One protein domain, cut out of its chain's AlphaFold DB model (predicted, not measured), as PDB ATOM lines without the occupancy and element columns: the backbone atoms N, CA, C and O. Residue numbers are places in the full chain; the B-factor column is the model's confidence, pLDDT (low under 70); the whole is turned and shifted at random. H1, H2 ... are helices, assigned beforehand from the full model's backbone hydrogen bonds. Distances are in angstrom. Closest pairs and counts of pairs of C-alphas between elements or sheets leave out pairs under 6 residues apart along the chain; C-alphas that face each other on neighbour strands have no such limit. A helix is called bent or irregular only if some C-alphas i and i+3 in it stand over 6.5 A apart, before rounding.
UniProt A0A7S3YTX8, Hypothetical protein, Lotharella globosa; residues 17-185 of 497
ATOM      1  N   HIS A  17      35.296   4.572  52.921       33.47
ATOM      2  CA  HIS A  17      35.140   3.249  53.534       33.47
ATOM      3  C   HIS A  17      33.837   2.521  53.157       33.47
ATOM      4  O   HIS A  17      33.812   1.289  53.164       33.47
ATOM      5  N   ILE A  18      32.769   3.242  52.800       33.62
ATOM      6  CA  ILE A  18      31.479   2.644  52.421       33.62
ATOM      7  C   ILE A  18      31.574   2.088  50.993       33.62
ATOM      8  O   ILE A  18      31.249   0.920  50.764       33.62
ATOM      9  N   TRP A  19      32.143   2.857  50.060       31.38
ATOM     10  CA  TRP A  19      32.367   2.447  48.667       31.38
ATOM     11  C   TRP A  19      33.239   1.187  48.540       31.38
ATOM     12  O   TRP A  19      32.914   0.260  47.790       31.38
ATOM     13  N   ALA A  20      34.308   1.096  49.340       35.34
ATOM     14  CA  ALA A  20      35.188  -0.071  49.370       35.34
ATOM     15  C   ALA A  20      34.449  -1.372  49.756       35.34
ATOM     16  O   ALA A  20      34.747  -2.437  49.208       35.34
ATOM     17  N   SER A  21      33.462  -1.294  50.658       40.06
ATOM     18  CA  SER A  21      32.702  -2.461  51.129       40.06
ATOM     19  C   SER A  21      31.784  -3.053  50.051       40.06
ATOM     20  O   SER A  21      31.802  -4.264  49.822       40.06
ATOM     21  N   GLY A  22      31.062  -2.213  49.299       38.00
ATOM     22  CA  GLY A  22      30.150  -2.665  48.243       38.00
ATOM     23  C   GLY A  22      30.870  -3.389  47.100       38.00
ATOM     24  O   GLY A  22      30.404  -4.425  46.616       38.00
ATOM     25  N   LEU A  23      32.048  -2.893  46.703       41.41
ATOM     26  CA  LEU A  23      32.884  -3.531  45.684       41.41
ATOM     27  C   LEU A  23      33.549  -4.823  46.198       41.41
ATOM     28  O   LEU A  23      33.688  -5.796  45.439       41.41
ATOM     29  N   ALA A  24      33.935  -4.851  47.479       49.56
ATOM     30  CA  ALA A  24      34.456  -6.044  48.138       49.56
ATOM     31  C   ALA A  24      33.396  -7.153  48.201       49.56
ATOM     32  O   ALA A  24      33.710  -8.290  47.851       49.56
ATOM     33  N   ASP A  25      32.144  -6.836  48.534       50.78
ATOM     34  CA  ASP A  25      31.060  -7.820  48.598       50.78
ATOM     35  C   ASP A  25      30.716  -8.413  47.232       50.78
ATOM     36  O   ASP A  25      30.636  -9.633  47.108       50.78
ATOM     37  N   VAL A  26      30.611  -7.604  46.174       47.84
ATOM     38  CA  VAL A  26      30.398  -8.121  44.806       47.84
ATOM     39  C   VAL A  26      31.544  -9.049  44.375       47.84
ATOM     40  O   VAL A  26      31.322 -10.102  43.772       47.84
ATOM     41  N   THR A  27      32.783  -8.708  44.736       49.22
ATOM     42  CA  THR A  27      33.962  -9.541  44.447       49.22
ATOM     43  C   THR A  27      33.994 -10.807  45.320       49.22
ATOM     44  O   THR A  27      34.374 -11.878  44.843       49.22
ATOM     45  N   ARG A  28      33.526 -10.731  46.571       56.38
ATOM     46  CA  ARG A  28      33.373 -11.855  47.507       56.38
ATOM     47  C   ARG A  28      32.259 -12.810  47.069       56.38
ATOM     48  O   ARG A  28      32.465 -14.017  47.152       56.38
ATOM     49  N   MET A  29      31.131 -12.312  46.550       54.91
ATOM     50  CA  MET A  29      30.090 -13.143  45.927       54.91
ATOM     51  C   MET A  29      30.667 -13.927  44.745       54.91
ATOM     52  O   MET A  29      30.540 -15.145  44.709       54.91
ATOM     53  N   TRP A  30      31.382 -13.257  43.832       53.12
ATOM     54  CA  TRP A  30      32.020 -13.905  42.676       53.12
ATOM     55  C   TRP A  30      33.036 -14.984  43.086       53.12
ATOM     56  O   TRP A  30      33.059 -16.082  42.525       53.12
ATOM     57  N   ARG A  31      33.850 -14.708  44.117       57.19
ATOM     58  CA  ARG A  31      34.797 -15.683  44.687       57.19
ATOM     59  C   ARG A  31      34.093 -16.884  45.329       57.19
ATOM     60  O   ARG A  31      34.588 -17.994  45.173       57.19
ATOM     61  N   LYS A  32      32.934 -16.689  45.970       59.47
ATOM     62  CA  LYS A  32      32.110 -17.763  46.562       59.47
ATOM     63  C   LYS A  32      31.300 -18.586  45.545       59.47
ATOM     64  O   LYS A  32      30.807 -19.649  45.913       59.47
ATOM     65  N   GLN A  33      31.138 -18.135  44.299       57.84
ATOM     66  CA  GLN A  33      30.431 -18.915  43.278       57.84
ATOM     67  C   GLN A  33      31.222 -20.150  42.840       57.84
ATOM     68  O   GLN A  33      32.430 -20.067  42.590       57.84
ATOM     69  N   LYS A  34      30.513 -21.278  42.690       70.81
ATOM     70  CA  LYS A  34      31.074 -22.538  42.176       70.81
ATOM     71  C   LYS A  34      31.576 -22.352  40.731       70.81
ATOM     72  O   LYS A  34      30.949 -21.590  39.988       70.81
ATOM     73  N   PRO A  35      32.625 -23.074  40.286       61.81
ATOM     74  CA  PRO A  35      33.147 -22.969  38.918       61.81
ATOM     75  C   PRO A  35      32.060 -23.107  37.842       61.81
ATOM     76  O   PRO A  35      31.957 -22.258  36.965       61.81
ATOM     77  N   GLU A  36      31.160 -24.083  37.990       66.25
ATOM     78  CA  GLU A  36      30.009 -24.321  37.102       66.25
ATOM     79  C   GLU A  36      29.110 -23.089  36.891       66.25
ATOM     80  O   GLU A  36      28.574 -22.876  35.801       66.25
ATOM     81  N   GLN A  37      28.930 -22.261  37.927       65.88
ATOM     82  CA  GLN A  37      28.146 -21.031  37.824       65.88
ATOM     83  C   GLN A  37      28.886 -20.011  36.952       65.88
ATOM     84  O   GLN A  37      28.277 -19.424  36.058       65.88
ATOM     85  N   ARG A  38      30.209 -19.869  37.127       66.00
ATOM     86  CA  ARG A  38      31.058 -18.997  36.294       66.00
ATOM     87  C   ARG A  38      30.997 -19.401  34.817       66.00
ATOM     88  O   ARG A  38      30.823 -18.531  33.963       66.00
ATOM     89  N   THR A  39      31.021 -20.703  34.514       65.38
ATOM     90  CA  THR A  39      30.868 -21.214  33.141       65.38
ATOM     91  C   THR A  39      29.512 -20.843  32.538       65.38
ATOM     92  O   THR A  39      29.457 -20.394  31.394       65.38
ATOM     93  N   ARG A  40      28.412 -20.930  33.306       68.88
ATOM     94  CA  ARG A  40      27.083 -20.488  32.839       68.88
ATOM     95  C   ARG A  40      27.062 -18.998  32.482       68.88
ATOM     96  O   ARG A  40      26.514 -18.637  31.441       68.88
ATOM     97  N   TYR A  41      27.692 -18.128  33.278       73.94
ATOM     98  CA  TYR A  41      27.736 -16.691  32.965       73.94
ATOM     99  C   TYR A  41      28.527 -16.373  31.688       73.94
ATOM    100  O   TYR A  41      28.137 -15.448  30.976       73.94
ATOM    101  N   ARG A  42      29.549 -17.165  31.327       74.88
ATOM    102  CA  ARG A  42      30.340 -16.981  30.090       74.88
ATOM    103  C   ARG A  42      29.482 -16.943  28.817       74.88
ATOM    104  O   ARG A  42      29.774 -16.174  27.909       74.88
ATOM    105  N   HIS A  43      28.390 -17.709  28.766       80.75
ATOM    106  CA  HIS A  43      27.451 -17.713  27.632       80.75
ATOM    107  C   HIS A  43      26.354 -16.631  27.739       80.75
ATOM    108  O   HIS A  43      25.763 -16.226  26.732       80.75
ATOM    109  N   ILE A  44      26.090 -16.133  28.952       82.94
ATOM    110  CA  ILE A  44      25.061 -15.120  29.234       82.94
ATOM    111  C   ILE A  44      25.597 -13.701  28.992       82.94
ATOM    112  O   ILE A  44      24.884 -12.885  28.411       82.94
ATOM    113  N   VAL A  45      26.842 -13.400  29.384       84.25
ATOM    114  CA  VAL A  45      27.444 -12.052  29.284       84.25
ATOM    115  C   VAL A  45      27.443 -11.492  27.848       84.25
ATOM    116  O   VAL A  45      27.006 -10.349  27.671       84.25
ATOM    117  N   PRO A  46      27.810 -12.246  26.786       84.88
ATOM    118  CA  PRO A  46      27.692 -11.771  25.403       84.88
ATOM    119  C   PRO A  46      26.258 -11.368  25.035       84.88
ATOM    120  O   PRO A  46      26.048 -10.331  24.398       84.88
ATOM    121  N   ASN A  47      25.282 -12.136  25.521       89.12
ATOM    122  CA  ASN A  47      23.849 -12.000  25.260       89.12
ATOM    123  C   ASN A  47      23.110 -11.089  26.259       89.12
ATOM    124  O   ASN A  47      21.881 -10.968  26.196       89.12
ATOM    125  N   LEU A  48      23.828 -10.434  27.177       92.19
ATOM    126  CA  LEU A  48      23.244  -9.554  28.181       92.19
ATOM    127  C   LEU A  48      22.555  -8.361  27.499       92.19
ATOM    128  O   LEU A  48      23.177  -7.595  26.759       92.19
ATOM    129  N   ARG A  49      21.255  -8.176  27.759       95.44
ATOM    130  CA  ARG A  49      20.464  -7.050  27.233       95.44
ATOM    131  C   ARG A  49      20.006  -6.156  28.379       95.44
ATOM    132  O   ARG A  49      19.318  -6.630  29.279       95.44
ATOM    133  N   ILE A  50      20.269  -4.849  28.289       95.62
ATOM    134  CA  ILE A  50      19.831  -3.860  29.295       95.62
ATOM    135  C   ILE A  50      18.315  -3.923  29.569       95.62
ATOM    136  O   ILE A  50      17.883  -3.794  30.705       95.62
ATOM    137  N   ALA A  51      17.494  -4.225  28.557       95.00
ATOM    138  CA  ALA A  51      16.047  -4.386  28.718       95.00
ATOM    139  C   ALA A  51      15.635  -5.616  29.557       95.00
ATOM    140  O   ALA A  51      14.557  -5.608  30.145       95.00
ATOM    141  N   ASN A  52      16.466  -6.662  29.609       95.81
ATOM    142  CA  ASN A  52      16.265  -7.826  30.478       95.81
ATOM    143  C   ASN A  52      16.827  -7.568  31.882       95.81
ATOM    144  O   ASN A  52      16.195  -7.952  32.859       95.81
ATOM    145  N   LEU A  53      17.955  -6.854  31.970       94.75
ATOM    146  CA  LEU A  53      18.572  -6.421  33.226       94.75
ATOM    147  C   LEU A  53      17.643  -5.501  34.024       94.75
ATOM    148  O   LEU A  53      17.330  -5.787  35.167       94.75
ATOM    149  N   LEU A  54      17.087  -4.466  33.390       95.00
ATOM    150  CA  LEU A  54      16.084  -3.596  34.014       95.00
ATOM    151  C   LEU A  54      14.790  -4.350  34.376       95.00
ATOM    152  O   LEU A  54      13.984  -3.846  35.151       95.00
ATOM    153  N   LYS A  55      14.517  -5.514  33.770       94.00
ATOM    154  CA  LYS A  55      13.388  -6.402  34.120       94.00
ATOM    155  C   LYS A  55      13.745  -7.410  35.222       94.00
ATOM    156  O   LYS A  55      12.916  -8.267  35.495       94.00
ATOM    157  N   ASP A  56      14.949  -7.315  35.780       91.56
ATOM    158  CA  ASP A  56      15.522  -8.215  36.782       91.56
ATOM    159  C   ASP A  56      15.405  -9.706  36.413       91.56
ATOM    160  O   ASP A  56      15.119 -10.579  37.223       91.56
ATOM    161  N   LYS A  57      15.600 -10.010  35.120       92.56
ATOM    162  CA  LYS A  57      15.524 -11.380  34.577       92.56
ATOM    163  C   LYS A  57      16.788 -12.216  34.797       92.56
ATOM    164  O   LYS A  57      16.847 -13.355  34.337       92.56
ATOM    165  N   TYR A  58      17.820 -11.637  35.395       90.00
ATOM    166  CA  TYR A  58      19.129 -12.257  35.552       90.00
ATOM    167  C   TYR A  58      19.416 -12.462  37.036       90.00
ATOM    168  O   TYR A  58      19.066 -11.625  37.858       90.00
ATOM    169  N   LEU A  59      20.067 -13.573  37.368       87.06
ATOM    170  CA  LEU A  59      20.489 -13.859  38.737       87.06
ATOM    171  C   LEU A  59      21.778 -13.093  39.082       87.06
ATOM    172  O   LEU A  59      22.588 -12.840  38.177       87.06
ATOM    173  N   PRO A  60      22.031 -12.804  40.375       82.88
ATOM    174  CA  PRO A  60      23.310 -12.272  40.823       82.88
ATOM    175  C   PRO A  60      24.460 -13.128  40.296       82.88
ATOM    176  O   PRO A  60      24.346 -14.357  40.315       82.88
ATOM    177  N   PRO A  61      25.554 -12.532  39.794       87.12
ATOM    178  CA  PRO A  61      25.956 -11.119  39.872       87.12
ATOM    179  C   PRO A  61      25.587 -10.271  38.631       87.12
ATOM    180  O   PRO A  61      26.163  -9.202  38.425       87.12
ATOM    181  N   LEU A  62      24.690 -10.753  37.763       89.69
ATOM    182  CA  LEU A  62      24.232 -10.036  36.559       89.69
ATOM    183  C   LEU A  62      22.812  -9.457  36.717       89.69
ATOM    184  O   LEU A  62      22.180  -9.125  35.719       89.69
ATOM    185  N   ASP A  63      22.319  -9.371  37.951       91.25
ATOM    186  CA  ASP A  63      21.016  -8.843  38.371       91.25
ATOM    187  C   ASP A  63      20.972  -7.305  38.403       91.25
ATOM    188  O   ASP A  63      22.001  -6.618  38.345       91.25
ATOM    189  N   LEU A  64      19.764  -6.744  38.529       94.38
ATOM    190  CA  LEU A  64      19.562  -5.297  38.591       94.38
ATOM    191  C   LEU A  64      20.245  -4.671  39.812       94.38
ATOM    192  O   LEU A  64      20.793  -3.576  39.699       94.38
ATOM    193  N   HIS A  65      20.259  -5.354  40.958       92.69
ATOM    194  CA  HIS A  65      20.874  -4.835  42.180       92.69
ATOM    195  C   HIS A  65      22.412  -4.792  42.087       92.69
ATOM    196  O   HIS A  65      23.009  -3.773  42.450       92.69
ATOM    197  N   THR A  66      23.078  -5.800  41.504       92.06
ATOM    198  CA  THR A  66      24.529  -5.701  41.232       92.06
ATOM    199  C   THR A  66      24.851  -4.631  40.180       92.06
ATOM    200  O   THR A  66      25.891  -3.974  40.280       92.06
ATOM    201  N   PHE A  67      23.971  -4.388  39.198       95.31
ATOM    202  CA  PHE A  67      24.116  -3.239  38.289       95.31
ATOM    203  C   PHE A  67      23.891  -1.891  38.987       95.31
ATOM    204  O   PHE A  67      24.605  -0.937  38.685       95.31
ATOM    205  N   GLY A  68      22.977  -1.831  39.959       93.38
ATOM    206  CA  GLY A  68      22.776  -0.683  40.843       93.38
ATOM    207  C   GLY A  68      24.061  -0.305  41.566       93.38
ATOM    208  O   GLY A  68      24.589   0.779  41.333       93.38
ATOM    209  N   LYS A  69      24.643  -1.254  42.314       91.31
ATOM    210  CA  LYS A  69      25.950  -1.077  42.972       91.31
ATOM    211  C   LYS A  69      27.062  -0.709  41.991       91.31
ATOM    212  O   LYS A  69      27.975   0.029  42.341       91.31
ATOM    213  N   PHE A  70      27.035  -1.217  40.756       93.44
ATOM    214  CA  PHE A  70      28.007  -0.808  39.741       93.44
ATOM    215  C   PHE A  70      27.842   0.663  39.333       93.44
ATOM    216  O   PHE A  70      28.850   1.354  39.235       93.44
ATOM    217  N   CYS A  71      26.610   1.138  39.123       94.56
ATOM    218  CA  CYS A  71      26.339   2.533  38.768       94.56
ATOM    219  C   CYS A  71      26.671   3.491  39.920       94.56
ATOM    220  O   CYS A  71      27.261   4.530  39.654       94.56
ATOM    221  N   GLU A  72      26.389   3.098  41.168       92.75
ATOM    222  CA  GLU A  72      26.822   3.783  42.401       92.75
ATOM    223  C   GLU A  72      28.344   4.030  42.384       92.75
ATOM    224  O   GLU A  72      28.819   5.152  42.491       92.75
ATOM    225  N   ASN A  73      29.133   2.977  42.133       91.50
ATOM    226  CA  ASN A  73      30.596   3.077  42.040       91.50
ATOM    227  C   ASN A  73      31.090   3.890  40.821       91.50
ATOM    228  O   ASN A  73      32.272   4.224  40.755       91.50
ATOM    229  N   GLU A  74      30.230   4.170  39.837       91.31
ATOM    230  CA  GLU A  74      30.522   5.070  38.716       91.31
ATOM    231  C   GLU A  74      29.949   6.487  38.918       91.31
ATOM    232  O   GLU A  74      30.069   7.292  37.993       91.31
ATOM    233  N   MET A  75      29.330   6.808  40.064       93.25
ATOM    234  CA  MET A  75      28.581   8.058  40.296       93.25
ATOM    235  C   MET A  75      27.508   8.305  39.208       93.25
ATOM    236  O   MET A  75      27.406   9.388  38.628       93.25
ATOM    237  N   ASN A  76      26.780   7.248  38.832       94.56
ATOM    238  CA  ASN A  76      25.748   7.227  37.783       94.56
ATOM    239  C   ASN A  76      24.416   6.604  38.267       94.56
ATOM    240  O   ASN A  76      23.537   6.274  37.461       94.56
ATOM    241  N   GLU A  77      24.252   6.432  39.577       95.38
ATOM    242  CA  GLU A  77      23.055   5.916  40.238       95.38
ATOM    243  C   GLU A  77      21.804   6.753  39.938       95.38
ATOM    244  O   GLU A  77      20.750   6.172  39.690       95.38
ATOM    245  N   ASP A  78      21.919   8.079  39.828       96.19
ATOM    246  CA  ASP A  78      20.794   8.984  39.537       96.19
ATOM    247  C   ASP A  78      20.154   8.703  38.176       96.19
ATOM    248  O   ASP A  78      18.929   8.643  38.031       96.19
ATOM    249  N   LEU A  79      20.991   8.462  37.162       97.31
ATOM    250  CA  LEU A  79      20.542   8.148  35.809       97.31
ATOM    251  C   LEU A  79      19.823   6.789  35.763       97.31
ATOM    252  O   LEU A  79      18.852   6.621  35.020       97.31
ATOM    253  N   LEU A  80      20.278   5.824  36.569       97.62
ATOM    254  CA  LEU A  80      19.609   4.535  36.738       97.62
ATOM    255  C   LEU A  80      18.299   4.677  37.530       97.62
ATOM    256  O   LEU A  80      17.281   4.125  37.111       97.62
ATOM    257  N   GLY A  81      18.305   5.451  38.618       96.50
ATOM    258  CA  GLY A  81      17.145   5.749  39.454       96.50
ATOM    259  C   GLY A  81      16.016   6.386  38.649       96.50
ATOM    260  O   GLY A  81      14.902   5.860  38.636       96.50
ATOM    261  N   PHE A  82      16.321   7.425  37.867       98.00
ATOM    262  CA  PHE A  82      15.372   8.044  36.942       98.00
ATOM    263  C   PHE A  82      14.764   7.033  35.957       98.00
ATOM    264  O   PHE A  82      13.552   7.042  35.733       98.00
ATOM    265  N   VAL A  83      15.568   6.133  35.379       97.88
ATOM    266  CA  VAL A  83      15.080   5.108  34.438       97.88
ATOM    267  C   VAL A  83      14.181   4.077  35.128       97.88
ATOM    268  O   VAL A  83      13.142   3.715  34.570       97.88
ATOM    269  N   ILE A  84      14.535   3.618  36.331       96.38
ATOM    270  CA  ILE A  84      13.722   2.666  37.105       96.38
ATOM    271  C   ILE A  84      12.389   3.311  37.507       96.38
ATOM    272  O   ILE A  84      11.330   2.742  37.230       96.38
ATOM    273  N   LEU A  85      12.425   4.514  38.088       96.06
ATOM    274  CA  LEU A  85      11.238   5.228  38.562       96.06
ATOM    275  C   LEU A  85      10.323   5.658  37.410       96.06
ATOM    276  O   LEU A  85       9.122   5.409  37.472       96.06
ATOM    277  N   THR A  86      10.871   6.197  36.315       96.88
ATOM    278  CA  THR A  86      10.082   6.535  35.114       96.88
ATOM    279  C   THR A  86       9.407   5.297  34.532       96.88
ATOM    280  O   THR A  86       8.238   5.340  34.147       96.88
ATOM    281  N   ARG A  87      10.105   4.155  34.492       95.31
ATOM    282  CA  ARG A  87       9.485   2.908  34.044       95.31
ATOM    283  C   ARG A  87       8.370   2.463  34.990       95.31
ATOM    284  O   ARG A  87       7.316   2.074  34.500       95.31
ATOM    285  N   HIS A  88       8.594   2.514  36.301       93.62
ATOM    286  CA  HIS A  88       7.589   2.151  37.299       93.62
ATOM    287  C   HIS A  88       6.345   3.050  37.195       93.62
ATOM    288  O   HIS A  88       5.227   2.534  37.175       93.62
ATOM    289  N   LEU A  89       6.530   4.360  36.995       95.25
ATOM    290  CA  LEU A  89       5.452   5.309  36.712       95.25
ATOM    291  C   LEU A  89       4.667   4.906  35.452       95.25
ATOM    292  O   LEU A  89       3.446   4.803  35.503       95.25
ATOM    293  N   LYS A  90       5.355   4.577  34.351       93.62
ATOM    294  CA  LYS A  90       4.717   4.157  33.091       93.62
ATOM    295  C   LYS A  90       3.998   2.803  33.138       93.62
ATOM    296  O   LYS A  90       3.056   2.607  32.378       93.62
ATOM    297  N   THR A  91       4.468   1.845  33.940       92.62
ATOM    298  CA  THR A  91       3.877   0.489  34.005       92.62
ATOM    299  C   THR A  91       2.897   0.289  35.158       92.62
ATOM    300  O   THR A  91       2.198  -0.722  35.184       92.62
ATOM    301  N   GLY A  92       2.876   1.196  36.135       91.56
ATOM    302  CA  GLY A  92       1.979   1.121  37.282       91.56
ATOM    303  C   GLY A  92       0.540   1.503  36.934       91.56
ATOM    304  O   GLY A  92       0.277   2.285  36.020       91.56
ATOM    305  N   LYS A  93      -0.405   0.939  37.689       93.75
ATOM    306  CA  LYS A  93      -1.825   1.302  37.631       93.75
ATOM    307  C   LYS A  93      -2.082   2.425  38.634       93.75
ATOM    308  O   LYS A  93      -2.460   2.158  39.767       93.75
ATOM    309  N   TRP A  94      -1.815   3.656  38.215       92.62
ATOM    310  CA  TRP A  94      -2.042   4.863  39.013       92.62
ATOM    311  C   TRP A  94      -3.385   5.501  38.659       92.62
ATOM    312  O   TRP A  94      -3.785   5.464  37.488       92.62
ATOM    313  N   THR A  95      -4.034   6.117  39.650       94.06
ATOM    314  CA  THR A  95      -5.024   7.169  39.378       94.06
ATOM    315  C   THR A  95      -4.315   8.400  38.818       94.06
ATOM    316  O   THR A  95      -3.099   8.550  38.969       94.06
ATOM    317  N   ASP A  96      -5.061   9.287  38.173       92.31
ATOM    318  CA  ASP A  96      -4.484  10.456  37.513       92.31
ATOM    319  C   ASP A  96      -3.866  11.441  38.525       92.31
ATOM    320  O   ASP A  96      -2.752  11.916  38.305       92.31
ATOM    321  N   ASP A  97      -4.465  11.601  39.711       92.31
ATOM    322  CA  ASP A  97      -3.870  12.355  40.828       92.31
ATOM    323  C   ASP A  97      -2.548  11.737  41.311       92.31
ATOM    324  O   ASP A  97      -1.541  12.427  41.479       92.31
ATOM    325  N   GLN A  98      -2.509  10.410  41.493       94.19
ATOM    326  CA  GLN A  98      -1.287   9.699  41.889       94.19
ATOM    327  C   GLN A  98      -0.197   9.803  40.818       94.19
ATOM    328  O   GLN A  98       0.989   9.870  41.151       94.19
ATOM    329  N   PHE A  99      -0.586   9.809  39.540       94.62
ATOM    330  CA  PHE A  99       0.325  10.013  38.423       94.62
ATOM    331  C   PHE A  99       0.888  11.438  38.436       94.62
ATOM    332  O   PHE A  99       2.110  11.574  38.418       94.62
ATOM    333  N   LYS A 100       0.042  12.476  38.563       94.25
ATOM    334  CA  LYS A 100       0.469  13.883  38.701       94.25
ATOM    335  C   LYS A 100       1.452  14.062  39.864       94.25
ATOM    336  O   LYS A 100       2.548  14.572  39.652       94.25
ATOM    337  N   VAL A 101       1.130  13.560  41.061       95.62
ATOM    338  CA  VAL A 101       2.008  13.655  42.248       95.62
ATOM    339  C   VAL A 101       3.368  12.979  42.015       95.62
ATOM    340  O   VAL A 101       4.414  13.562  42.302       95.62
ATOM    341  N   LYS A 102       3.391  11.762  41.452       95.19
ATOM    342  CA  LYS A 102       4.650  11.046  41.161       95.19
ATOM    343  C   LYS A 102       5.439  11.680  40.009       95.19
ATOM    344  O   LYS A 102       6.668  11.604  40.004       95.19
ATOM    345  N   LEU A 103       4.760  12.307  39.048       96.69
ATOM    346  CA  LEU A 103       5.375  13.030  37.936       96.69
ATOM    347  C   LEU A 103       6.025  14.340  38.410       96.69
ATOM    348  O   LEU A 103       7.161  14.614  38.028       96.69
ATOM    349  N   ALA A 104       5.356  15.090  39.292       96.94
ATOM    350  CA  ALA A 104       5.913  16.271  39.951       96.94
ATOM    351  C   ALA A 104       7.163  15.917  40.777       96.94
ATOM    352  O   ALA A 104       8.208  16.539  40.606       96.94
ATOM    353  N   ALA A 105       7.120  14.837  41.566       96.69
ATOM    354  CA  ALA A 105       8.294  14.362  42.302       96.69
ATOM    355  C   ALA A 105       9.467  13.963  41.376       96.69
ATOM    356  O   ALA A 105      10.624  14.255  41.676       96.69
ATOM    357  N   LEU A 106       9.203  13.331  40.223       96.81
ATOM    358  CA  LEU A 106      10.248  13.052  39.223       96.81
ATOM    359  C   LEU A 106      10.834  14.329  38.605       96.81
ATOM    360  O   LEU A 106      12.037  14.367  38.327       96.81
ATOM    361  N   LEU A 107       9.999  15.349  38.386       97.38
ATOM    362  CA  LEU A 107      10.429  16.656  37.902       97.38
ATOM    363  C   LEU A 107      11.382  17.312  38.913       97.38
ATOM    364  O   LEU A 107      12.543  17.541  38.575       97.38
ATOM    365  N   GLU A 108      10.919  17.525  40.146       97.00
ATOM    366  CA  GLU A 108      11.657  18.194  41.231       97.00
ATOM    367  C   GLU A 108      12.967  17.494  41.618       97.00
ATOM    368  O   GLU A 108      13.932  18.153  41.999       97.00
ATOM    369  N   VAL A 109      13.035  16.160  41.530       97.00
ATOM    370  CA  VAL A 109      14.238  15.414  41.931       97.00
ATOM    371  C   VAL A 109      15.277  15.348  40.806       97.00
ATOM    372  O   VAL A 109      16.451  15.638  41.048       97.00
ATOM    373  N   PHE A 110      14.872  14.993  39.580       98.00
ATOM    374  CA  PHE A 110      15.811  14.629  38.505       98.00
ATOM    375  C   PHE A 110      15.880  15.629  37.340       98.00
ATOM    376  O   PHE A 110      16.903  15.690  36.651       98.00
ATOM    377  N   LEU A 111      14.803  16.373  37.061       97.62
ATOM    378  CA  LEU A 111      14.654  17.159  35.827       97.62
ATOM    379  C   LEU A 111      14.626  18.677  36.029       97.62
ATOM    380  O   LEU A 111      14.809  19.397  35.048       97.62
ATOM    381  N   GLU A 112      14.456  19.198  37.239       96.06
ATOM    382  CA  GLU A 112      14.721  20.617  37.482       96.06
ATOM    383  C   GLU A 112      16.230  20.928  37.407       96.06
ATOM    384  O   GLU A 112      17.064  20.049  37.164       96.06
ATOM    385  N   GLN A 113      16.583  22.210  37.484       96.31
ATOM    386  CA  GLN A 113      17.959  22.685  37.343       96.31
ATOM    387  C   GLN A 113      18.526  23.054  38.716       96.31
ATOM    388  O   GLN A 113      17.890  23.783  39.471       96.31
ATOM    389  N   GLY A 114      19.728  22.572  39.031       94.56
ATOM    390  CA  GLY A 114      20.355  22.734  40.344       94.56
ATOM    391  C   GLY A 114      19.863  21.741  41.403       94.56
ATOM    392  O   GLY A 114      20.152  21.927  42.587       94.56
ATOM    393  N   THR A 115      19.131  20.692  41.009       94.81
ATOM    394  CA  THR A 115      18.749  19.608  41.926       94.81
ATOM    395  C   THR A 115      19.970  18.748  42.253       94.81
ATOM    396  O   THR A 115      20.945  18.704  41.504       94.81
ATOM    397  N   ARG A 116      19.955  18.055  43.399       91.56
ATOM    398  CA  ARG A 116      21.106  17.226  43.803       91.56
ATOM    399  C   ARG A 116      21.321  16.016  42.898       91.56
ATOM    400  O   ARG A 116      22.463  15.605  42.751       91.56
ATOM    401  N   LEU A 117      20.238  15.475  42.339       95.50
ATOM    402  CA  LEU A 117      20.222  14.269  41.506       95.50
ATOM    403  C   LEU A 117      19.915  14.635  40.039       95.50
ATOM    404  O   LEU A 117      19.201  13.924  39.331       95.50
ATOM    405  N   GLU A 118      20.383  15.812  39.603       96.69
ATOM    406  CA  GLU A 118      20.105  16.363  38.277       96.69
ATOM    407  C   GLU A 118      20.674  15.453  37.178       96.69
ATOM    408  O   GLU A 118      21.889  15.378  36.977       96.69
ATOM    409  N   ILE A 119      19.808  14.791  36.400       97.38
ATOM    410  CA  ILE A 119      20.298  13.876  35.365       97.38
ATOM    411  C   ILE A 119      20.892  14.637  34.177       97.38
ATOM    412  O   ILE A 119      20.257  15.489  33.545       97.38
ATOM    413  N   ASN A 120      22.112  14.253  33.809       96.50
ATOM    414  CA  ASN A 120      22.778  14.743  32.611       96.50
ATOM    415  C   ASN A 120      22.184  14.069  31.361       96.50
ATOM    416  O   ASN A 120      22.664  13.028  30.918       96.50
ATOM    417  N   ILE A 121      21.119  14.649  30.804       97.44
ATOM    418  CA  ILE A 121      20.534  14.270  29.506       97.44
ATOM    419  C   ILE A 121      20.574  15.465  28.533       97.44
ATOM    420  O   ILE A 121      20.656  16.612  28.976       97.44
ATOM    421  N   PRO A 122      20.485  15.256  27.200       97.88
ATOM    422  CA  PRO A 122      20.618  16.343  26.230       97.88
ATOM    423  C   PRO A 122      19.653  17.508  26.494       97.88
ATOM    424  O   PRO A 122      18.437  17.314  26.530       97.88
ATOM    425  N   PHE A 123      20.185  18.730  26.605       97.31
ATOM    426  CA  PHE A 123      19.440  19.926  27.029       97.31
ATOM    427  C   PHE A 123      18.114  20.151  26.282       97.31
ATOM    428  O   PHE A 123      17.107  20.484  26.897       97.31
ATOM    429  N   ARG A 124      18.076  19.910  24.961       98.00
ATOM    430  CA  ARG A 124      16.841  20.020  24.156       98.00
ATOM    431  C   ARG A 124      15.746  19.047  24.611       98.00
ATOM    432  O   ARG A 124      14.578  19.415  24.611       98.00
ATOM    433  N   VAL A 125      16.123  17.829  25.002       98.06
ATOM    434  CA  VAL A 125      15.202  16.808  25.525       98.06
ATOM    435  C   VAL A 125      14.757  17.174  26.937       98.06
ATOM    436  O   VAL A 125      13.562  17.135  27.214       98.06
ATOM    437  N   LYS A 126      15.696  17.594  27.796       97.81
ATOM    438  CA  LYS A 126      15.404  18.045  29.163       97.81
ATOM    439  C   LYS A 126      14.415  19.213  29.176       97.81
ATOM    440  O   LYS A 126      13.354  19.112  29.776       97.81
ATOM    441  N   ARG A 127      14.726  20.294  28.449       97.75
ATOM    442  CA  ARG A 127      13.899  21.511  28.366       97.75
ATOM    443  C   ARG A 127      12.513  21.256  27.770       97.75
ATOM    444  O   ARG A 127      11.585  21.988  28.099       97.75
ATOM    445  N   LYS A 128      12.376  20.265  26.882       97.62
ATOM    446  CA  LYS A 128      11.068  19.824  26.394       97.62
ATOM    447  C   LYS A 128      10.310  19.094  27.509       97.62
ATOM    448  O   LYS A 128       9.299  19.607  27.951       97.62
ATOM    449  N   ALA A 129      10.859  18.006  28.056       97.62
ATOM    450  CA  ALA A 129      10.197  17.237  29.115       97.62
ATOM    451  C   ALA A 129       9.778  18.100  30.324       97.62
ATOM    452  O   ALA A 129       8.662  17.969  30.803       97.62
ATOM    453  N   VAL A 130      10.624  19.034  30.778       98.06
ATOM    454  CA  VAL A 130      10.290  19.977  31.866       98.06
ATOM    455  C   VAL A 130       9.094  20.874  31.527       98.06
ATOM    456  O   VAL A 130       8.289  21.166  32.405       98.06
ATOM    457  N   ARG A 131       8.971  21.324  30.271       97.75
ATOM    458  CA  ARG A 131       7.847  22.155  29.820       97.75
ATOM    459  C   ARG A 131       6.571  21.330  29.742       97.75
ATOM    460  O   ARG A 131       5.598  21.684  30.393       97.75
ATOM    461  N   ASP A 132       6.628  20.227  29.001       96.50
ATOM    462  CA  ASP A 132       5.482  19.366  28.729       96.50
ATOM    463  C   ASP A 132       4.909  18.779  30.043       96.50
ATOM    464  O   ASP A 132       3.701  18.613  30.176       96.50
ATOM    465  N   ILE A 133       5.755  18.518  31.056       96.50
ATOM    466  CA  ILE A 133       5.303  18.118  32.402       96.50
ATOM    467  C   ILE A 133       4.604  19.266  33.137       96.50
ATOM    468  O   ILE A 133       3.569  19.027  33.748       96.50
ATOM    469  N   ARG A 134       5.147  20.490  33.122       96.31
ATOM    470  CA  ARG A 134       4.533  21.625  33.835       96.31
ATOM    471  C   ARG A 134       3.158  21.961  33.258       96.31
ATOM    472  O   ARG A 134       2.189  21.971  34.001       96.31
ATOM    473  N   GLU A 135       3.063  22.060  31.934       95.06
ATOM    474  CA  GLU A 135       1.802  22.252  31.202       95.06
ATOM    475  C   GLU A 135       0.753  21.173  31.552       95.06
ATOM    476  O   GLU A 135      -0.426  21.470  31.739       95.06
ATOM    477  N   MET A 136       1.189  19.924  31.738       93.94
ATOM    478  CA  MET A 136       0.339  18.807  32.163       93.94
ATOM    479  C   MET A 136      -0.072  18.843  33.644       93.94
ATOM    480  O   MET A 136      -1.151  18.362  33.993       93.94
ATOM    481  N   LEU A 137       0.775  19.373  34.527       94.25
ATOM    482  CA  LEU A 137       0.444  19.552  35.942       94.25
ATOM    483  C   LEU A 137      -0.568  20.692  36.124       94.25
ATOM    484  O   LEU A 137      -1.531  20.506  36.869       94.25
ATOM    485  N   ASP A 138      -0.393  21.786  35.376       93.25
ATOM    486  CA  ASP A 138      -1.256  22.977  35.372       93.25
ATOM    487  C   ASP A 138      -2.638  22.727  34.725       93.25
ATOM    488  O   ASP A 138      -3.573  23.500  34.925       93.25
ATOM    489  N   THR A 139      -2.794  21.650  33.945       90.12
ATOM    490  CA  THR A 139      -4.047  21.324  33.243       90.12
ATOM    491  C   THR A 139      -4.956  20.424  34.088       90.12
ATOM    492  O   THR A 139      -4.652  19.250  34.306       90.12
ATOM    493  N   ASP A 140      -6.132  20.915  34.491       83.56
ATOM    494  CA  ASP A 140      -7.175  20.151  35.219       83.56
ATOM    495  C   ASP A 140      -7.956  19.134  34.350       83.56
ATOM    496  O   ASP A 140      -8.932  18.520  34.785       83.56
ATOM    497  N   GLY A 141      -7.537  18.944  33.097       70.94
ATOM    498  CA  GLY A 141      -8.154  18.032  32.134       70.94
ATOM    499  C   GLY A 141      -7.961  16.545  32.458       70.94
ATOM    500  O   GLY A 141      -6.982  16.137  33.080       70.94
ATOM    501  N   LYS A 142      -8.899  15.719  31.976       67.94
ATOM    502  CA  LYS A 142      -8.949  14.264  32.231       67.94
ATOM    503  C   LYS A 142      -7.970  13.420  31.400       67.94
ATOM    504  O   LYS A 142      -7.775  12.254  31.722       67.94
ATOM    505  N   ASP A 143      -7.343  13.987  30.371       81.56
ATOM    506  CA  ASP A 143      -6.492  13.248  29.429       81.56
ATOM    507  C   ASP A 143      -4.997  13.515  29.673       81.56
ATOM    508  O   ASP A 143      -4.353  14.311  28.991       81.56
ATOM    509  N   LEU A 144      -4.424  12.827  30.666       86.75
ATOM    510  CA  LEU A 144      -2.984  12.870  30.947       86.75
ATOM    511  C   LEU A 144      -2.181  12.043  29.931       86.75
ATOM    512  O   LEU A 144      -2.225  10.808  29.951       86.75
ATOM    513  N   ASP A 145      -1.365  12.699  29.098       91.44
ATOM    514  CA  ASP A 145      -0.452  11.993  28.189       91.44
ATOM    515  C   ASP A 145       0.693  11.288  28.943       91.44
ATOM    516  O   ASP A 145       1.761  11.831  29.243       91.44
ATOM    517  N   ARG A 146       0.511   9.987  29.177       90.81
ATOM    518  CA  ARG A 146       1.513   9.122  29.819       90.81
ATOM    519  C   ARG A 146       2.806   8.956  28.995       90.81
ATOM    520  O   ARG A 146       3.754   8.340  29.493       90.81
ATOM    521  N   ALA A 147       2.878   9.488  27.768       94.94
ATOM    522  CA  ALA A 147       4.080   9.527  26.936       94.94
ATOM    523  C   ALA A 147       4.964  10.777  27.145       94.94
ATOM    524  O   ALA A 147       6.055  10.827  26.572       94.94
ATOM    525  N   VAL A 148       4.587  11.737  28.000       95.69
ATOM    526  CA  VAL A 148       5.356  12.982  28.245       95.69
ATOM    527  C   VAL A 148       6.846  12.753  28.570       95.69
ATOM    528  O   VAL A 148       7.731  13.474  28.105       95.69
ATOM    529  N   LEU A 149       7.165  11.680  29.302       96.56
ATOM    530  CA  LEU A 149       8.539  11.312  29.668       96.56
ATOM    531  C   LEU A 149       9.287  10.487  28.603       96.56
ATOM    532  O   LEU A 149      10.479  10.220  28.772       96.56
ATOM    533  N   ASP A 150       8.656  10.070  27.500       97.12
ATOM    534  CA  ASP A 150       9.225   9.082  26.571       97.12
ATOM    535  C   ASP A 150      10.550   9.504  25.953       97.12
ATOM    536  O   ASP A 150      11.453   8.678  25.793       97.12
ATOM    537  N   GLN A 151      10.677  10.777  25.594       97.81
ATOM    538  CA  GLN A 151      11.878  11.285  24.945       97.81
ATOM    539  C   GLN A 151      13.054  11.360  25.935       97.81
ATOM    540  O   GLN A 151      14.182  10.993  25.581       97.81
ATOM    541  N   ALA A 152      12.788  11.750  27.187       98.00
ATOM    542  CA  ALA A 152      13.767  11.759  28.275       98.00
ATOM    543  C   ALA A 152      14.179  10.331  28.669       98.00
ATOM    544  O   ALA A 152      15.367  10.011  28.673       98.00
ATOM    545  N   TYR A 153      13.208   9.438  28.873       98.00
ATOM    546  CA  TYR A 153      13.411   8.024  29.192       98.00
ATOM    547  C   TYR A 153      14.256   7.290  28.139       98.00
ATOM    548  O   TYR A 153      15.236   6.620  28.473       98.00
ATOM    549  N   ARG A 154      13.934   7.453  26.844       97.94
ATOM    550  CA  ARG A 154      14.717   6.863  25.741       97.94
ATOM    551  C   ARG A 154      16.145   7.415  25.699       97.94
ATOM    552  O   ARG A 154      17.074   6.659  25.415       97.94
ATOM    553  N   SER A 155      16.330   8.702  26.005       98.06
ATOM    554  CA  SER A 155      17.653   9.337  26.060       98.06
ATOM    555  C   SER A 155      18.489   8.803  27.227       98.06
ATOM    556  O   SER A 155      19.621   8.375  27.008       98.06
ATOM    557  N   ALA A 156      17.912   8.717  28.429       97.69
ATOM    558  CA  ALA A 156      18.570   8.167  29.612       97.69
ATOM    559  C   ALA A 156      18.962   6.687  29.424       97.69
ATOM    560  O   ALA A 156      20.112   6.313  29.659       97.69
ATOM    561  N   ILE A 157      18.063   5.853  28.878       97.88
ATOM    562  CA  ILE A 157      18.386   4.458  28.524       97.88
ATOM    563  C   ILE A 157      19.501   4.377  27.481       97.88
ATOM    564  O   ILE A 157      20.367   3.509  27.591       97.88
ATOM    565  N   LYS A 158      19.512   5.255  26.468       97.81
ATOM    566  CA  LYS A 158      20.595   5.288  25.474       97.81
ATOM    567  C   LYS A 158      21.936   5.590  26.147       97.81
ATOM    568  O   LYS A 158      22.916   4.923  25.831       97.81
ATOM    569  N   MET A 159      21.977   6.527  27.093       97.31
ATOM    570  CA  MET A 159      23.197   6.879  27.827       97.31
ATOM    571  C   MET A 159      23.687   5.732  28.721       97.31
ATOM    572  O   MET A 159      24.835   5.311  28.568       97.31
ATOM    573  N   LEU A 160      22.811   5.123  29.535       96.44
ATOM    574  CA  LEU A 160      23.146   3.919  30.313       96.44
ATOM    575  C   LEU A 160      23.649   2.780  29.415       96.44
ATOM    576  O   LEU A 160      24.665   2.157  29.718       96.44
ATOM    577  N   LYS A 161      22.968   2.516  28.289       96.88
ATOM    578  CA  LYS A 161      23.315   1.434  27.351       96.88
ATOM    579  C   LYS A 161      24.693   1.625  26.714       96.88
ATOM    580  O   LYS A 161      25.367   0.626  26.466       96.88
ATOM    581  N   MET A 162      25.070   2.863  26.393       95.12
ATOM    582  CA  MET A 162      26.324   3.175  25.697       95.12
ATOM    583  C   MET A 162      27.522   3.299  26.644       95.12
ATOM    584  O   MET A 162      28.629   2.981  26.224       95.12
ATOM    585  N   ASN A 163      27.315   3.732  27.893       94.75
ATOM    586  CA  ASN A 163      28.390   3.942  28.864       94.75
ATOM    587  C   ASN A 163      28.420   2.825  29.928       94.75
ATOM    588  O   ASN A 163      28.996   1.761  29.684       94.75
ATOM    589  N   SER A 164      27.753   3.016  31.070       94.75
ATOM    590  CA  SER A 164      27.832   2.121  32.234       94.75
ATOM    591  C   SER A 164      27.470   0.666  31.935       94.75
ATOM    592  O   SER A 164      28.134  -0.242  32.421       94.75
ATOM    593  N   PHE A 165      26.489   0.393  31.069       96.00
ATOM    594  CA  PHE A 165      26.135  -0.983  30.704       96.00
ATOM    595  C   PHE A 165      27.222  -1.693  29.875       96.00
ATOM    596  O   PHE A 165      27.439  -2.890  30.064       96.00
ATOM    597  N   GLN A 166      27.945  -0.985  28.992       94.56
ATOM    598  CA  GLN A 166      29.085  -1.587  28.282       94.56
ATOM    599  C   GLN A 166      30.234  -1.870  29.248       94.56
ATOM    600  O   GLN A 166      30.811  -2.953  29.215       94.56
ATOM    601  N   ARG A 167      30.532  -0.930  30.150       92.44
ATOM    602  CA  ARG A 167      31.588  -1.094  31.158       92.44
ATOM    603  C   ARG A 167      31.274  -2.216  32.147       92.44
ATOM    604  O   ARG A 167      32.154  -3.017  32.444       92.44
ATOM    605  N   PHE A 168      30.018  -2.337  32.580       93.25
ATOM    606  CA  PHE A 168      29.515  -3.468  33.362       93.25
ATOM    607  C   PHE A 168      29.734  -4.791  32.621       93.25
ATOM    608  O   PHE A 168      30.327  -5.715  33.178       93.25
ATOM    609  N   LYS A 169      29.335  -4.863  31.342       91.81
ATOM    610  CA  LYS A 169      29.549  -6.049  30.505       91.81
ATOM    611  C   LYS A 169      31.037  -6.402  30.405       91.81
ATOM    612  O   LYS A 169      31.388  -7.531  30.716       91.81
ATOM    613  N   VAL A 170      31.912  -5.449  30.073       88.19
ATOM    614  CA  VAL A 170      33.373  -5.657  29.974       88.19
ATOM    615  C   VAL A 170      33.995  -6.070  31.313       88.19
ATOM    616  O   VAL A 170      34.829  -6.974  31.348       88.19
ATOM    617  N   LYS A 171      33.576  -5.465  32.434       84.81
ATOM    618  CA  LYS A 171      34.042  -5.832  33.784       84.81
ATOM    619  C   LYS A 171      33.770  -7.302  34.086       84.81
ATOM    620  O   LYS A 171      34.626  -7.950  34.684       84.81
ATOM    621  N   TYR A 172      32.620  -7.826  33.669       80.88
ATOM    622  CA  TYR A 172      32.259  -9.221  33.908       80.88
ATOM    623  C   TYR A 172      32.741 -10.193  32.838       80.88
ATOM    624  O   TYR A 172      33.103 -11.306  33.192       80.88
ATOM    625  N   ASP A 173      32.873  -9.769  31.583       80.19
ATOM    626  CA  ASP A 173      33.518 -10.560  30.529       80.19
ATOM    627  C   ASP A 173      34.996 -10.829  30.884       80.19
ATOM    628  O   ASP A 173      35.450 -11.972  30.917       80.19
ATOM    629  N   ASN A 174      35.717  -9.791  31.329       64.19
ATOM    630  CA  ASN A 174      37.094  -9.919  31.810       64.19
ATOM    631  C   ASN A 174      37.188 -10.674  33.154       64.19
ATOM    632  O   ASN A 174      38.114 -11.455  33.351       64.19
ATOM    633  N   ARG A 175      36.240 -10.501  34.091       58.69
ATOM    634  CA  ARG A 175      36.227 -11.248  35.374       58.69
ATOM    635  C   ARG A 175      35.729 -12.694  35.268       58.69
ATOM    636  O   ARG A 175      35.876 -13.438  36.235       58.69
ATOM    637  N   VAL A 176      35.194 -13.118  34.125       54.59
ATOM    638  CA  VAL A 176      35.079 -14.546  33.788       54.59
ATOM    639  C   VAL A 176      36.450 -15.124  33.396       54.59
ATOM    640  O   VAL A 176      36.660 -16.312  33.589       54.59
ATOM    641  N   GLN A 177      37.393 -14.302  32.916       50.56
ATOM    642  CA  GLN A 177      38.731 -14.735  32.481       50.56
ATOM    643  C   GLN A 177      39.805 -14.629  33.586       50.56
ATOM    644  O   GLN A 177      40.696 -15.468  33.653       50.56
ATOM    645  N   LEU A 178      39.742 -13.622  34.470       41.06
ATOM    646  CA  LEU A 178      40.781 -13.386  35.492       41.06
ATOM    647  C   LEU A 178      40.941 -14.442  36.613       41.06
ATOM    648  O   LEU A 178      42.079 -14.626  37.038       41.06
ATOM    649  N   PRO A 179      39.890 -15.101  37.152       46.03
ATOM    650  CA  PRO A 179      40.043 -16.002  38.301       46.03
ATOM    651  C   PRO A 179      40.973 -17.188  38.038       46.03
ATOM    652  O   PRO A 179      41.641 -17.646  38.961       46.03
ATOM    653  N   ASP A 180      41.030 -17.639  36.785       41.62
ATOM    654  CA  ASP A 180      41.878 -18.749  36.362       41.62
ATOM    655  C   ASP A 180      43.355 -18.296  36.260       41.62
ATOM    656  O   ASP A 180      44.252 -19.053  36.607       41.62
ATOM    657  N   LEU A 181      43.611 -17.020  35.925       37.31
ATOM    658  CA  LEU A 181      44.952 -16.406  35.913       37.31
ATOM    659  C   LEU A 181      45.472 -16.001  37.309       37.31
ATOM    660  O   LEU A 181      46.673 -16.082  37.558       37.31
ATOM    661  N   GLU A 182      44.611 -15.545  38.229       35.41
ATOM    662  CA  GLU A 182      45.042 -15.193  39.600       35.41
ATOM    663  C   GLU A 182      45.475 -16.437  40.398       35.41
ATOM    664  O   GLU A 182      46.426 -16.362  41.178       35.41
ATOM    665  N   ALA A 183      44.823 -17.584  40.175       39.06
ATOM    666  CA  ALA A 183      45.167 -18.852  40.825       39.06
ATOM    667  C   ALA A 183      46.558 -19.382  40.420       39.06
ATOM    668  O   ALA A 183      47.231 -20.016  41.231       39.06
ATOM    669  N   GLU A 184      47.015 -19.083  39.201       37.81
ATOM    670  CA  GLU A 184      48.326 -19.500  38.684       37.81
ATOM    671  C   GLU A 184      49.484 -18.566  39.099       37.81
ATOM    672  O   GLU A 184      50.650 -18.932  38.953       37.81
ATOM    673  N   ALA A 185      49.191 -17.371  39.632       34.19
ATOM    674  CA  ALA A 185      50.188 -16.317  39.862       34.19
ATOM    675  C   ALA A 185      50.579 -16.072  41.338       34.19
ATOM    676  O   ALA A 185      51.568 -15.386  41.605       34.19
TER     677      ALA A 185
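AT A GLANCE: This is residues 17 to 185 of the 497 residues of the protein "Hypothetical protein" of Lotharella globosa (UniProt A0A7S3YTX8). What is the main picture? The longest helix, H9, runs from an up-and-down bundle of four helices, H5 to H8, toward the other end of a rod. H1, H2 and H4 gather loosely round H9, whose residues 180 to 185 stick out. What is it made of? The 169 printed residues include nine named helices, H1 to H9 in chain order, and no named strand: all helix. It is loose, with a radius of gyration of the C-alphas of 19.1 A and spans of 67 by 30 by 25 A.

IN THESE COORDINATES: Where is the longest helix? H9, residues 164 to 185, is 30.0 A long and ends at C-alpha 185 (50.188, -16.317, 39.862). It is only just irregular, C-alphas 176 and 179 being 6.9 A apart, with a kink of 43 degrees near residue 178. Where are the others? H5 is residues 77 to 91, H6 96 to 111, H7 123 to 138 and H8 150 to 162. H1, residues 17 to 32, begins at C-alpha 17 (35.140, 3.249, 53.534); H2 is 35 to 44, H3 50 to 53, H4 64 to 72.

HOW THE PARTS SIT: What does H9 touch? Its residues 173 to 176 alone touch H2, closest C-alphas Arg 42 and Val 176, 6.5 A. H4 and H5 touch, closest C-alphas Cys 71 and Glu 77, 4.9 A. How does the bundle sit? H5 and H6, a hairpin, touch at a shallow tilt of 15 degrees, closest C-alphas Phe 82 and Phe 110, 6.8 A. Every O i to N i+4 pair is within hydrogen-bond range in H4 to H8, against 11 of 12 in H1, 4 of 6 in H2 and 12 of 18 in H9; H3 is too short for one.

THE WHOLE: How large is it? The farthest C-alphas, Asp 140 and Glu 184, are 68.3 A apart. Which links are long? H6 to H7 and H7 to H8; the printed part has no cut. Where is confidence low? Residues 17 to 33, 35 to 40, 142 and 174 to 185 are under 70.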